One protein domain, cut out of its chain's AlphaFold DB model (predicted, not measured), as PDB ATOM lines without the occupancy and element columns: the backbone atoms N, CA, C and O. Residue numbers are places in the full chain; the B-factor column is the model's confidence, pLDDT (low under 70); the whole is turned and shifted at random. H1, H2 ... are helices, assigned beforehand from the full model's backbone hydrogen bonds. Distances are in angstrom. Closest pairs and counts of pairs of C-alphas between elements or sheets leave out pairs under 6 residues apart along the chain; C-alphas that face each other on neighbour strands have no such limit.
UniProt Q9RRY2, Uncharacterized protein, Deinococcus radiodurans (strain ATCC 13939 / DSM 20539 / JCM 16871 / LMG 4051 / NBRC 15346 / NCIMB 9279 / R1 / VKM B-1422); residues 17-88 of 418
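What this domain is: This is residues 17 to 88 of the 418 residues of an uncharacterized protein of Deinococcus radiodurans (strain ATCC 13939 / DSM 20539 / JCM 16871 / LMG 4051 / NBRC 15346 / NCIMB 9279 / R1 / VKM B-1422) (UniProt Q9RRY2). What shape do these atoms make? One long helix, H1, lies along the longest axis, and its later part forms a small three-helix bundle with H2 and H3, an up-and-down bundle in which each helix runs against the one before it in the chain. Residues 17 to 23, at the beginning of H1, stick out beyond the other two helices. What is it built of? The printed part has 72 residues with three named helices, in the order H1, H2, H3, and no named strand; the class is all helix. How large is it? It is only just compact, close to loose, with a radius of gyration of the C-alphas of 13.2 A, and its C-alphas span 45 by 20 by 16 A.

How they stand to each other: What does the longest helix touch? H1, residues 17 to 43, touches H2, residues 49 to 66, as a helical hairpin at a shallow tilt of 27 degrees, opposite ways; the closest C-alphas, of Arg 32 and Leu 65, are 6.8 A apart. With residues 31 to 42 alone H1 touches H3, residues 74 to 87, at a shallow tilt of 31 degrees, the same way; the closest C-alphas, of Leu 42 and Ala 82, are 6.1 A apart. How do H2 and H3 stand? They touch as a second helical hairpin, opposite ways at a shallow tilt of 34 degrees, only just short of steep; the closest C-alphas, of Ala 61 and Glu 74, are 5.9 A apart. What do the backbones show? In H1, H2 and H3 every O i to N i+4 pair is within hydrogen-bond range.

Where its parts are: Where is H1? It runs 38.2 A, from C-alpha 17 at (-5.045, -24.250, -90.705) to C-alpha 43. Where are H2 and H3? H2 runs 25.9 A from Gln 49 to Gln 66, and H3 runs 20.0 A from Glu 74 to C-alpha 87 at (30.955, -31.365, -111.783).

The domain as a whole: How far does it reach? The two C-alphas farthest apart, of Arg 17 and Val 46, are 45.1 A apart. Are there cuts or long links? The printed part has no cut; the link from H1 to H2 is tight and that from H2 to H3 short. Is confidence low anywhere? The mean pLDDT of the printed part is 89.7, and no printed residue is under 70.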
ATOM      1  N   ARG A  17      -6.116 -24.014 -91.691       88.88
ATOM      2  CA  ARG A  17      -5.045 -24.250 -90.705       88.88
ATOM      3  C   ARG A  17      -4.537 -25.692 -90.763       88.88
ATOM      4  O   ARG A  17      -3.329 -25.895 -90.826       88.88
ATOM      5  N   GLU A  18      -5.433 -26.678 -90.809       90.62
ATOM      6  CA  GLU A  18      -5.078 -28.094 -90.997       90.62
ATOM      7  C   GLU A  18      -4.341 -28.322 -92.327       90.62
ATOM      8  O   GLU A  18      -3.330 -29.022 -92.366       90.62
ATOM      9  N   THR A  19      -4.799 -27.681 -93.410       93.31
ATOM     10  CA  THR A  19      -4.158 -27.760 -94.734       93.31
ATOM     11  C   THR A  19      -2.753 -27.143 -94.730       93.31
ATOM     12  O   THR A  19      -1.825 -27.734 -95.283       93.31
ATOM     13  N   LEU A  20      -2.573 -25.978 -94.097       91.81
ATOM     14  CA  LEU A  20      -1.274 -25.313 -93.956       91.81
ATOM     15  C   LEU A  20      -0.304 -26.119 -93.095       91.81
ATOM     16  O   LEU A  20       0.865 -26.236 -93.454       91.81
ATOM     17  N   GLU A  21      -0.769 -26.678 -91.981       92.56
ATOM     18  CA  GLU A  21       0.072 -27.470 -91.086       92.56
ATOM     19  C   GLU A  21       0.492 -28.789 -91.753       92.56
ATOM     20  O   GLU A  21       1.672 -29.142 -91.729       92.56
ATOM     21  N   ALA A  22      -0.419 -29.462 -92.465       92.25
ATOM     22  CA  ALA A  22      -0.080 -30.624 -93.285       92.25
ATOM     23  C   ALA A  22       0.938 -30.280 -94.392       92.25
ATOM     24  O   ALA A  22       1.905 -31.018 -94.589       92.25
ATOM     25  N   ALA A  23       0.770 -29.142 -95.075       92.38
ATOM     26  CA  ALA A  23       1.715 -28.673 -96.087       92.38
ATOM     27  C   ALA A  23       3.090 -28.333 -95.481       92.38
ATOM     28  O   ALA A  23       4.108 -28.772 -96.012       92.38
ATOM     29  N   ARG A  24       3.137 -27.638 -94.333       90.69
ATOM     30  CA  ARG A  24       4.372 -27.346 -93.581       90.69
ATOM     31  C   ARG A  24       5.093 -28.630 -93.184       90.69
ATOM     32  O   ARG A  24       6.299 -28.730 -93.397       90.69
ATOM     33  N   GLN A  25       4.378 -29.616 -92.645       92.06
ATOM     34  CA  GLN A  25       4.956 -30.909 -92.268       92.06
ATOM     35  C   GLN A  25       5.494 -31.667 -93.490       92.06
ATOM     36  O   GLN A  25       6.595 -32.216 -93.424       92.06
ATOM     37  N   GLN A  26       4.786 -31.632 -94.623       94.38
ATOM     38  CA  GLN A  26       5.263 -32.201 -95.885       94.38
ATOM     39  C   GLN A  26       6.530 -31.490 -96.396       94.38
ATOM     40  O   GLN A  26       7.481 -32.162 -96.793       94.38
ATOM     41  N   THR A  27       6.589 -30.154 -96.352       93.00
ATOM     42  CA  THR A  27       7.789 -29.392 -96.744       93.00
ATOM     43  C   THR A  27       8.964 -29.657 -95.802       93.00
ATOM     44  O   THR A  27      10.070 -29.892 -96.280       93.00
ATOM     45  N   LEU A  28       8.742 -29.692 -94.483       93.19
ATOM     46  CA  LEU A  28       9.771 -30.039 -93.494       93.19
ATOM     47  C   LEU A  28      10.325 -31.450 -93.712       93.19
ATOM     48  O   LEU A  28      11.527 -31.660 -93.571       93.19
ATOM     49  N   GLN A  29       9.470 -32.415 -94.057       93.50
ATOM     50  CA  GLN A  29       9.905 -33.778 -94.351       93.50
ATOM     51  C   GLN A  29      10.748 -33.830 -95.633       93.50
ATOM     52  O   GLN A  29      11.861 -34.350 -95.592       93.50
ATOM     53  N   ALA A  30      10.290 -33.201 -96.720       94.31
ATOM     54  CA  ALA A  30      11.046 -33.121 -97.970       94.31
ATOM     55  C   ALA A  30      12.399 -32.397 -97.803       94.31
ATOM     56  O   ALA A  30      13.406 -32.837 -98.347       94.31
ATOM     57  N   GLN A  31      12.459 -31.329 -96.997       95.06
ATOM     58  CA  GLN A  31      13.713 -30.628 -96.690       95.06
ATOM     59  C   GLN A  31      14.680 -31.467 -95.837       95.06
ATOM     60  O   GLN A  31      15.894 -31.347 -95.988       95.06
ATOM     61  N   ARG A  32      14.174 -32.344 -94.957       94.38
ATOM     62  CA  ARG A  32      15.006 -33.295 -94.192       94.38
ATOM     63  C   ARG A  32      15.540 -34.431 -95.065       94.38
ATOM     64  O   ARG A  32      16.667 -34.867 -94.851       94.38
ATOM     65  N   GLU A  33      14.745 -34.886 -96.029       95.44
ATOM     66  CA  GLU A  33      15.148 -35.874 -97.036       95.44
ATOM     67  C   GLU A  33      16.223 -35.284 -97.965       95.44
ATOM     68  O   GLU A  33      17.302 -35.864 -98.077       95.44
ATOM     69  N   GLU A  34      16.021 -34.072 -98.495       95.50
ATOM     70  CA  GLU A  34      17.039 -33.364 -99.289       95.50
ATOM     71  C   GLU A  34      18.330 -33.099 -98.489       95.50
ATOM     72  O   GLU A  34      19.427 -33.303 -99.012       95.50
ATOM     73  N   LEU A  35      18.244 -32.706 -97.208       94.81
ATOM     74  CA  LEU A  35      19.439 -32.529 -96.374       94.81
ATOM     75  C   LEU A  35      20.226 -33.838 -96.200       94.81
ATOM     76  O   LEU A  35      21.454 -33.803 -96.134       94.81
ATOM     77  N   ALA A  36      19.544 -34.984 -96.118       94.19
ATOM     78  CA  ALA A  36      20.198 -36.284 -96.021       94.19
ATOM     79  C   ALA A  36      20.901 -36.665 -97.336       94.19
ATOM     80  O   ALA A  36      22.058 -37.084 -97.300       94.19
ATOM     81  N   GLU A  37      20.252 -36.452 -98.485       94.44
ATOM     82  CA  GLU A  37      20.854 -36.684 -99.806       94.44
ATOM     83  C   GLU A  37      22.078 -35.785-100.046       94.44
ATOM     84  O   GLU A  37      23.131 -36.273-100.458       94.44
ATOM     85  N   LEU A  38      21.981 -34.487 -99.735       93.44
ATOM     86  CA  LEU A  38      23.099 -33.545 -99.855       93.44
ATOM     87  C   LEU A  38      24.243 -33.889 -98.889       93.44
ATOM     88  O   LEU A  38      25.410 -33.804 -99.272       93.44
ATOM     89  N   ALA A  39      23.939 -34.330 -97.663       92.44
ATOM     90  CA  ALA A  39      24.952 -34.783 -96.711       92.44
ATOM     91  C   ALA A  39      25.699 -36.038 -97.198       92.44
ATOM     92  O   ALA A  39      26.914 -36.125 -97.016       92.44
ATOM     93  N   GLU A  40      25.011 -36.989 -97.839       92.50
ATOM     94  CA  GLU A  40      25.656 -38.164 -98.436       92.50
ATOM     95  C   GLU A  40      26.519 -37.776 -99.649       92.50
ATOM     96  O   GLU A  40      27.678 -38.183 -99.727       92.50
ATOM     97  N   GLN A  41      26.002 -36.936-100.553       90.31
ATOM     98  CA  GLN A  41      26.729 -36.461-101.740       90.31
ATOM     99  C   GLN A  41      28.003 -35.685-101.378       90.31
ATOM    100  O   GLN A  41      29.053 -35.900-101.987       90.31
ATOM    101  N   LEU A  42      27.932 -34.805-100.372       88.62
ATOM    102  CA  LEU A  42      29.083 -34.058 -99.853       88.62
ATOM    103  C   LEU A  42      30.045 -34.969 -99.071       88.62
ATOM    104  O   LEU A  42      31.258 -34.802 -99.162       88.62
ATOM    105  N   GLY A  43      29.533 -35.983 -98.367       86.12
ATOM    106  CA  GLY A  43      30.340 -36.988 -97.666       86.12
ATOM    107  C   GLY A  43      31.211 -37.872 -98.572       86.12
ATOM    108  O   GLY A  43      32.126 -38.526 -98.075       86.12
ATOM    109  N   GLN A  44      30.956 -37.879 -99.885       86.00
ATOM    110  CA  GLN A  44      31.749 -38.594-100.895       86.00
ATOM    111  C   GLN A  44      32.840 -37.723-101.558       86.00
ATOM    112  O   GLN A  44      33.624 -38.239-102.355       86.00
ATOM    113  N   GLN A  45      32.903 -36.422-101.248       84.81
ATOM    114  CA  GLN A  45      33.853 -35.476-101.852       84.81
ATOM    115  C   GLN A  45      35.217 -35.456-101.141       84.81
ATOM    116  O   GLN A  45      35.369 -35.914-100.009       84.81
ATOM    117  N   VAL A  46      36.223 -34.890-101.814       74.50
ATOM    118  CA  VAL A  46      37.578 -34.688-101.269       74.50
ATOM    119  C   VAL A  46      37.620 -33.432-100.390       74.50
ATOM    120  O   VAL A  46      36.990 -32.428-100.718       74.50
ATOM    121  N   ASP A  47      38.380 -33.468 -99.290       76.25
ATOM    122  CA  ASP A  47      38.568 -32.317 -98.394       76.25
ATOM    123  C   ASP A  47      39.131 -31.077 -99.117       76.25
ATOM    124  O   ASP A  47      40.147 -31.143 -99.810       76.25
ATOM    125  N   GLY A  48      38.491 -29.927 -98.887       79.06
ATOM    126  CA  GLY A  48      38.830 -28.602 -99.424       79.06
ATOM    127  C   GLY A  48      38.089 -27.506 -98.646       79.06
ATOM    128  O   GLY A  48      37.292 -27.829 -97.758       79.06
ATOM    129  N   GLN A  49      38.319 -26.220 -98.941       82.56
ATOM    130  CA  GLN A  49      37.708 -25.140 -98.150       82.56
ATOM    131  C   GLN A  49      36.189 -25.103 -98.356       82.56
ATOM    132  O   GLN A  49      35.446 -25.159 -97.377       82.56
ATOM    133  N   ALA A  50      35.731 -25.181 -99.609       80.56
ATOM    134  CA  ALA A  50      34.303 -25.260 -99.935       80.56
ATOM    135  C   ALA A  50      33.577 -26.441 -99.252       80.56
ATOM    136  O   ALA A  50      32.391 -26.337 -98.942       80.56
ATOM    137  N   LEU A  51      34.274 -27.552 -98.968       85.38
ATOM    138  CA  LEU A  51      33.691 -28.678 -98.230       85.38
ATOM    139  C   LEU A  51      33.543 -28.374 -96.732       85.38
ATOM    140  O   LEU A  51      32.580 -28.815 -96.108       85.38
ATOM    141  N   ASN A  52      34.473 -27.621 -96.141       86.44
ATOM    142  CA  ASN A  52      34.377 -27.195 -94.745       86.44
ATOM    143  C   ASN A  52      33.253 -26.175 -94.545       86.44
ATOM    144  O   ASN A  52      32.481 -26.308 -93.596       86.44
ATOM    145  N   ASP A  53      33.098 -25.237 -95.474       85.62
ATOM    146  CA  ASP A  53      32.002 -24.265 -95.440       85.62
ATOM    147  C   ASP A  53      30.642 -24.969 -95.636       85.62
ATOM    148  O   ASP A  53      29.704 -24.743 -94.868       85.62
ATOM    149  N   ALA A  54      30.561 -25.952 -96.545       87.75
ATOM    150  CA  ALA A  54      29.379 -26.807 -96.689       87.75
ATOM    151  C   ALA A  54      29.087 -27.676 -95.448       87.75
ATOM    152  O   ALA A  54      27.923 -27.916 -95.134       87.75
ATOM    153  N   ARG A  55      30.105 -28.133 -94.702       90.38
ATOM    154  CA  ARG A  55      29.909 -28.833 -93.415       90.38
ATOM    155  C   ARG A  55      29.261 -27.914 -92.371       90.38
ATOM    156  O   ARG A  55      28.360 -28.361 -91.667       90.38
ATOM    157  N   VAL A  56      29.656 -26.639 -92.312       91.19
ATOM    158  CA  VAL A  56      29.012 -25.643 -91.434       91.19
ATOM    159  C   VAL A  56      27.563 -25.395 -91.866       91.19
ATOM    160  O   VAL A  56      26.664 -25.469 -91.030       91.19
ATOM    161  N   ALA A  57      27.308 -25.187 -93.162       90.44
ATOM    162  CA  ALA A  57      25.952 -24.995 -93.683       90.44
ATOM    163  C   ALA A  57      25.045 -26.226 -93.455       90.44
ATOM    164  O   ALA A  57      23.877 -26.065 -93.101       90.44
ATOM    165  N   LEU A  58      25.575 -27.453 -93.566       92.88
ATOM    166  CA  LEU A  58      24.861 -28.694 -93.228       92.88
ATOM    167  C   LEU A  58      24.443 -28.744 -91.754       92.88
ATOM    168  O   LEU A  58      23.332 -29.183 -91.452       92.88
ATOM    169  N   ASP A  59      25.315 -28.327 -90.836       93.75
ATOM    170  CA  ASP A  59      25.014 -28.332 -89.404       93.75
ATOM    171  C   ASP A  59      24.020 -27.217 -89.028       93.75
ATOM    172  O   ASP A  59      23.100 -27.477 -88.249       93.75
ATOM    173  N   VAL A  60      24.116 -26.028 -89.641       93.31
ATOM    174  CA  VAL A  60      23.123 -24.944 -89.496       93.31
ATOM    175  C   VAL A  60      21.753 -25.392 -90.007       93.31
ATOM    176  O   VAL A  60      20.785 -25.381 -89.247       93.31
ATOM    177  N   ALA A  61      21.666 -25.879 -91.248       92.12
ATOM    178  CA  ALA A  61      20.414 -26.358 -91.832       92.12
ATOM    179  C   ALA A  61      19.808 -27.521 -91.024       92.12
ATOM    180  O   ALA A  61      18.592 -27.584 -90.825       92.12
ATOM    181  N   ARG A  62      20.646 -28.416 -90.473       94.31
ATOM    182  CA  ARG A  62      20.199 -29.482 -89.564       94.31
ATOM    183  C   ARG A  62      19.609 -28.915 -88.272       94.31
ATOM    184  O   ARG A  62      18.568 -29.411 -87.846       94.31
ATOM    185  N   MET A  63      20.221 -27.898 -87.660       94.25
ATOM    186  CA  MET A  63      19.662 -27.234 -86.475       94.25
ATOM    187  C   MET A  63      18.331 -26.538 -86.792       94.25
ATOM    188  O   MET A  63      17.365 -26.743 -86.057       94.25
ATOM    189  N   THR A  64      18.232 -25.812 -87.911       91.56
ATOM    190  CA  THR A  64      16.987 -25.166 -88.371       91.56
ATOM    191  C   THR A  64      15.852 -26.187 -88.546       91.56
ATOM    192  O   THR A  64      14.778 -26.027 -87.959       91.56
ATOM    193  N   LEU A  65      16.102 -27.297 -89.257       92.12
ATOM    194  CA  LEU A  65      15.110 -28.361 -89.483       92.12
ATOM    195  C   LEU A  65      14.785 -29.187 -88.224       92.12
ATOM    196  O   LEU A  65      13.702 -29.778 -88.148       92.12
ATOM    197  N   GLN A  66      15.688 -29.254 -87.239       90.94
ATOM    198  CA  GLN A  66      15.421 -29.853 -85.923       90.94
ATOM    199  C   GLN A  66      14.574 -28.932 -85.038       90.94
ATOM    200  O   GLN A  66      13.669 -29.418 -84.363       90.94
ATOM    201  N   GLY A  67      14.799 -27.616 -85.102       87.38
ATOM    202  CA  GLY A  67      13.964 -26.594 -84.462       87.38
ATOM    203  C   GLY A  67      12.588 -26.393 -85.115       87.38
ATOM    204  O   GLY A  67      11.808 -25.580 -84.633       87.38
ATOM    205  N   GLY A  68      12.280 -27.113 -86.199       86.25
ATOM    206  CA  GLY A  68      10.999 -27.031 -86.910       86.25
ATOM    207  C   GLY A  68      10.871 -25.849 -87.878       86.25
ATOM    208  O   GLY A  68       9.796 -25.656 -88.445       86.25
ATOM    209  N   GLY A  69      11.944 -25.080 -88.088       89.19
ATOM    210  CA  GLY A  69      12.029 -24.053 -89.127       89.19
ATOM    211  C   GLY A  69      12.332 -24.647 -90.507       89.19
ATOM    212  O   GLY A  69      12.760 -25.793 -90.614       89.19
ATOM    213  N   LEU A  70      12.120 -23.860 -91.566       90.25
ATOM    214  CA  LEU A  70      12.419 -24.244 -92.951       90.25
ATOM    215  C   LEU A  70      13.807 -23.724 -93.356       90.25
ATOM    216  O   LEU A  70      14.026 -22.516 -93.339       90.25
ATOM    217  N   ALA A  71      14.714 -24.615 -93.763       91.81
ATOM    218  CA  ALA A  71      16.103 -24.299 -94.133       91.81
ATOM    219  C   ALA A  71      16.253 -24.015 -95.645       91.81
ATOM    220  O   ALA A  71      17.069 -24.612 -96.348       91.81
ATOM    221  N   THR A  72      15.361 -23.183 -96.187       89.69
ATOM    222  CA  THR A  72      15.153 -23.032 -97.641       89.69
ATOM    223  C   THR A  72      16.307 -22.325 -98.360       89.69
ATOM    224  O   THR A  72      16.524 -22.569 -99.552       89.69
ATOM    225  N   GLU A  73      17.041 -21.456 -97.664       87.69
ATOM    226  CA  GLU A  73      18.189 -20.738 -98.225       87.69
ATOM    227  C   GLU A  73      19.444 -21.611 -98.149       87.69
ATOM    228  O   GLU A  73      20.128 -21.812 -99.154       87.69
ATOM    229  N   GLU A  74      19.676 -22.222 -96.988       90.00
ATOM    230  CA  GLU A  74      20.820 -23.082 -96.695       90.00
ATOM    231  C   GLU A  74      20.817 -24.331 -97.585       90.00
ATOM    232  O   GLU A  74      21.848 -24.702 -98.138       90.00
ATOM    233  N   LEU A  75      19.650 -24.947 -97.825       91.19
ATOM    234  CA  LEU A  75      19.526 -26.050 -98.786       91.19
ATOM    235  C   LEU A  75      19.814 -25.615-100.229       91.19
ATOM    236  O   LEU A  75      20.328 -26.412-101.014       91.19
ATOM    237  N   ARG A  76      19.527 -24.361-100.603       89.12
ATOM    238  CA  ARG A  76      19.853 -23.848-101.942       89.12
ATOM    239  C   ARG A  76      21.357 -23.634-102.104       89.12
ATOM    240  O   ARG A  76      21.897 -23.986-103.151       89.12
ATOM    241  N   GLU A  77      22.017 -23.102-101.079       88.56
ATOM    242  CA  GLU A  77      23.475 -22.954-101.027       88.56
ATOM    243  C   GLU A  77      24.172 -24.322-101.061       88.56
ATOM    244  O   GLU A  77      25.001 -24.572-101.935       88.56
ATOM    245  N   LEU A  78      23.759 -25.256-100.199       91.75
ATOM    246  CA  LEU A  78      24.280 -26.625-100.167       91.75
ATOM    247  C   LEU A  78      24.121 -27.347-101.509       91.75
ATOM    248  O   LEU A  78      25.054 -28.016-101.952       91.75
ATOM    249  N   ARG A  79      22.979 -27.178-102.190       91.88
ATOM    250  CA  ARG A  79      22.749 -27.738-103.531       91.88
ATOM    251  C   ARG A  79      23.705 -27.140-104.570       91.88
ATOM    252  O   ARG A  79      24.216 -27.882-105.404       91.88
ATOM    253  N   ALA A  80      23.999 -25.839-104.500       86.81
ATOM    254  CA  ALA A  80      24.974 -25.192-105.382       86.81
ATOM    255  C   ALA A  80      26.412 -25.686-105.126       86.81
ATOM    256  O   ALA A  80      27.125 -26.009-106.078       86.81
ATOM    257  N   VAL A  81      26.823 -25.830-103.859       89.38
ATOM    258  CA  VAL A  81      28.152 -26.359-103.500       89.38
ATOM    259  C   VAL A  81      28.298 -27.831-103.899       89.38
ATOM    260  O   VAL A  81      29.295 -28.199-104.524       89.38
ATOM    261  N   ALA A  82      27.291 -28.666-103.625       88.62
ATOM    262  CA  ALA A  82      27.268 -30.065-104.051       88.62
ATOM    263  C   ALA A  82      27.329 -30.194-105.584       88.62
ATOM    264  O   ALA A  82      28.085 -31.018-106.103       88.62
ATOM    265  N   GLN A  83      26.605 -29.341-106.321       88.06
ATOM    266  CA  GLN A  83      26.664 -29.303-107.781       88.06
ATOM    267  C   GLN A  83      28.064 -28.910-108.282       88.06
ATOM    268  O   GLN A  83      28.601 -29.606-109.148       88.06
ATOM    269  N   ALA A  84      28.677 -27.857-107.732       86.44
ATOM    270  CA  ALA A  84      30.009 -27.398-108.129       86.44
ATOM    271  C   ALA A  84      31.091 -28.468-107.886       86.44
ATOM    272  O   ALA A  84      31.870 -28.770-108.794       86.44
ATOM    273  N   LEU A  85      31.092 -29.093-106.702       86.12
ATOM    274  CA  LEU A  85      32.019 -30.175-106.349       86.12
ATOM    275  C   LEU A  85      31.819 -31.422-107.225       86.12
ATOM    276  O   LEU A  85      32.798 -32.005-107.679       86.12
ATOM    277  N   THR A  86      30.571 -31.795-107.527       86.06
ATOM    278  CA  THR A  86      30.265 -32.979-108.352       86.06
ATOM    279  C   THR A  86      30.695 -32.817-109.814       86.06
ATOM    280  O   THR A  86      31.088 -33.797-110.443       86.06
ATOM    281  N   HIS A  87      30.621 -31.604-110.373       83.31
ATOM    282  CA  HIS A  87      30.955 -31.365-111.783       83.31
ATOM    283  C   HIS A  87      32.443 -31.052-112.004       83.31
ATOM    284  O   HIS A  87      33.022 -31.551-112.969       83.31
ATOM    285  N   SER A  88      33.057 -30.246-111.128       83.62
ATOM    286  CA  SER A  88      34.431 -29.748-111.289       83.62
ATOM    287  C   SER A  88      35.096 -29.486-109.923       83.62
ATOM    288  O   SER A  88      35.279 -28.322-109.553       83.62
TER     289      SER A  88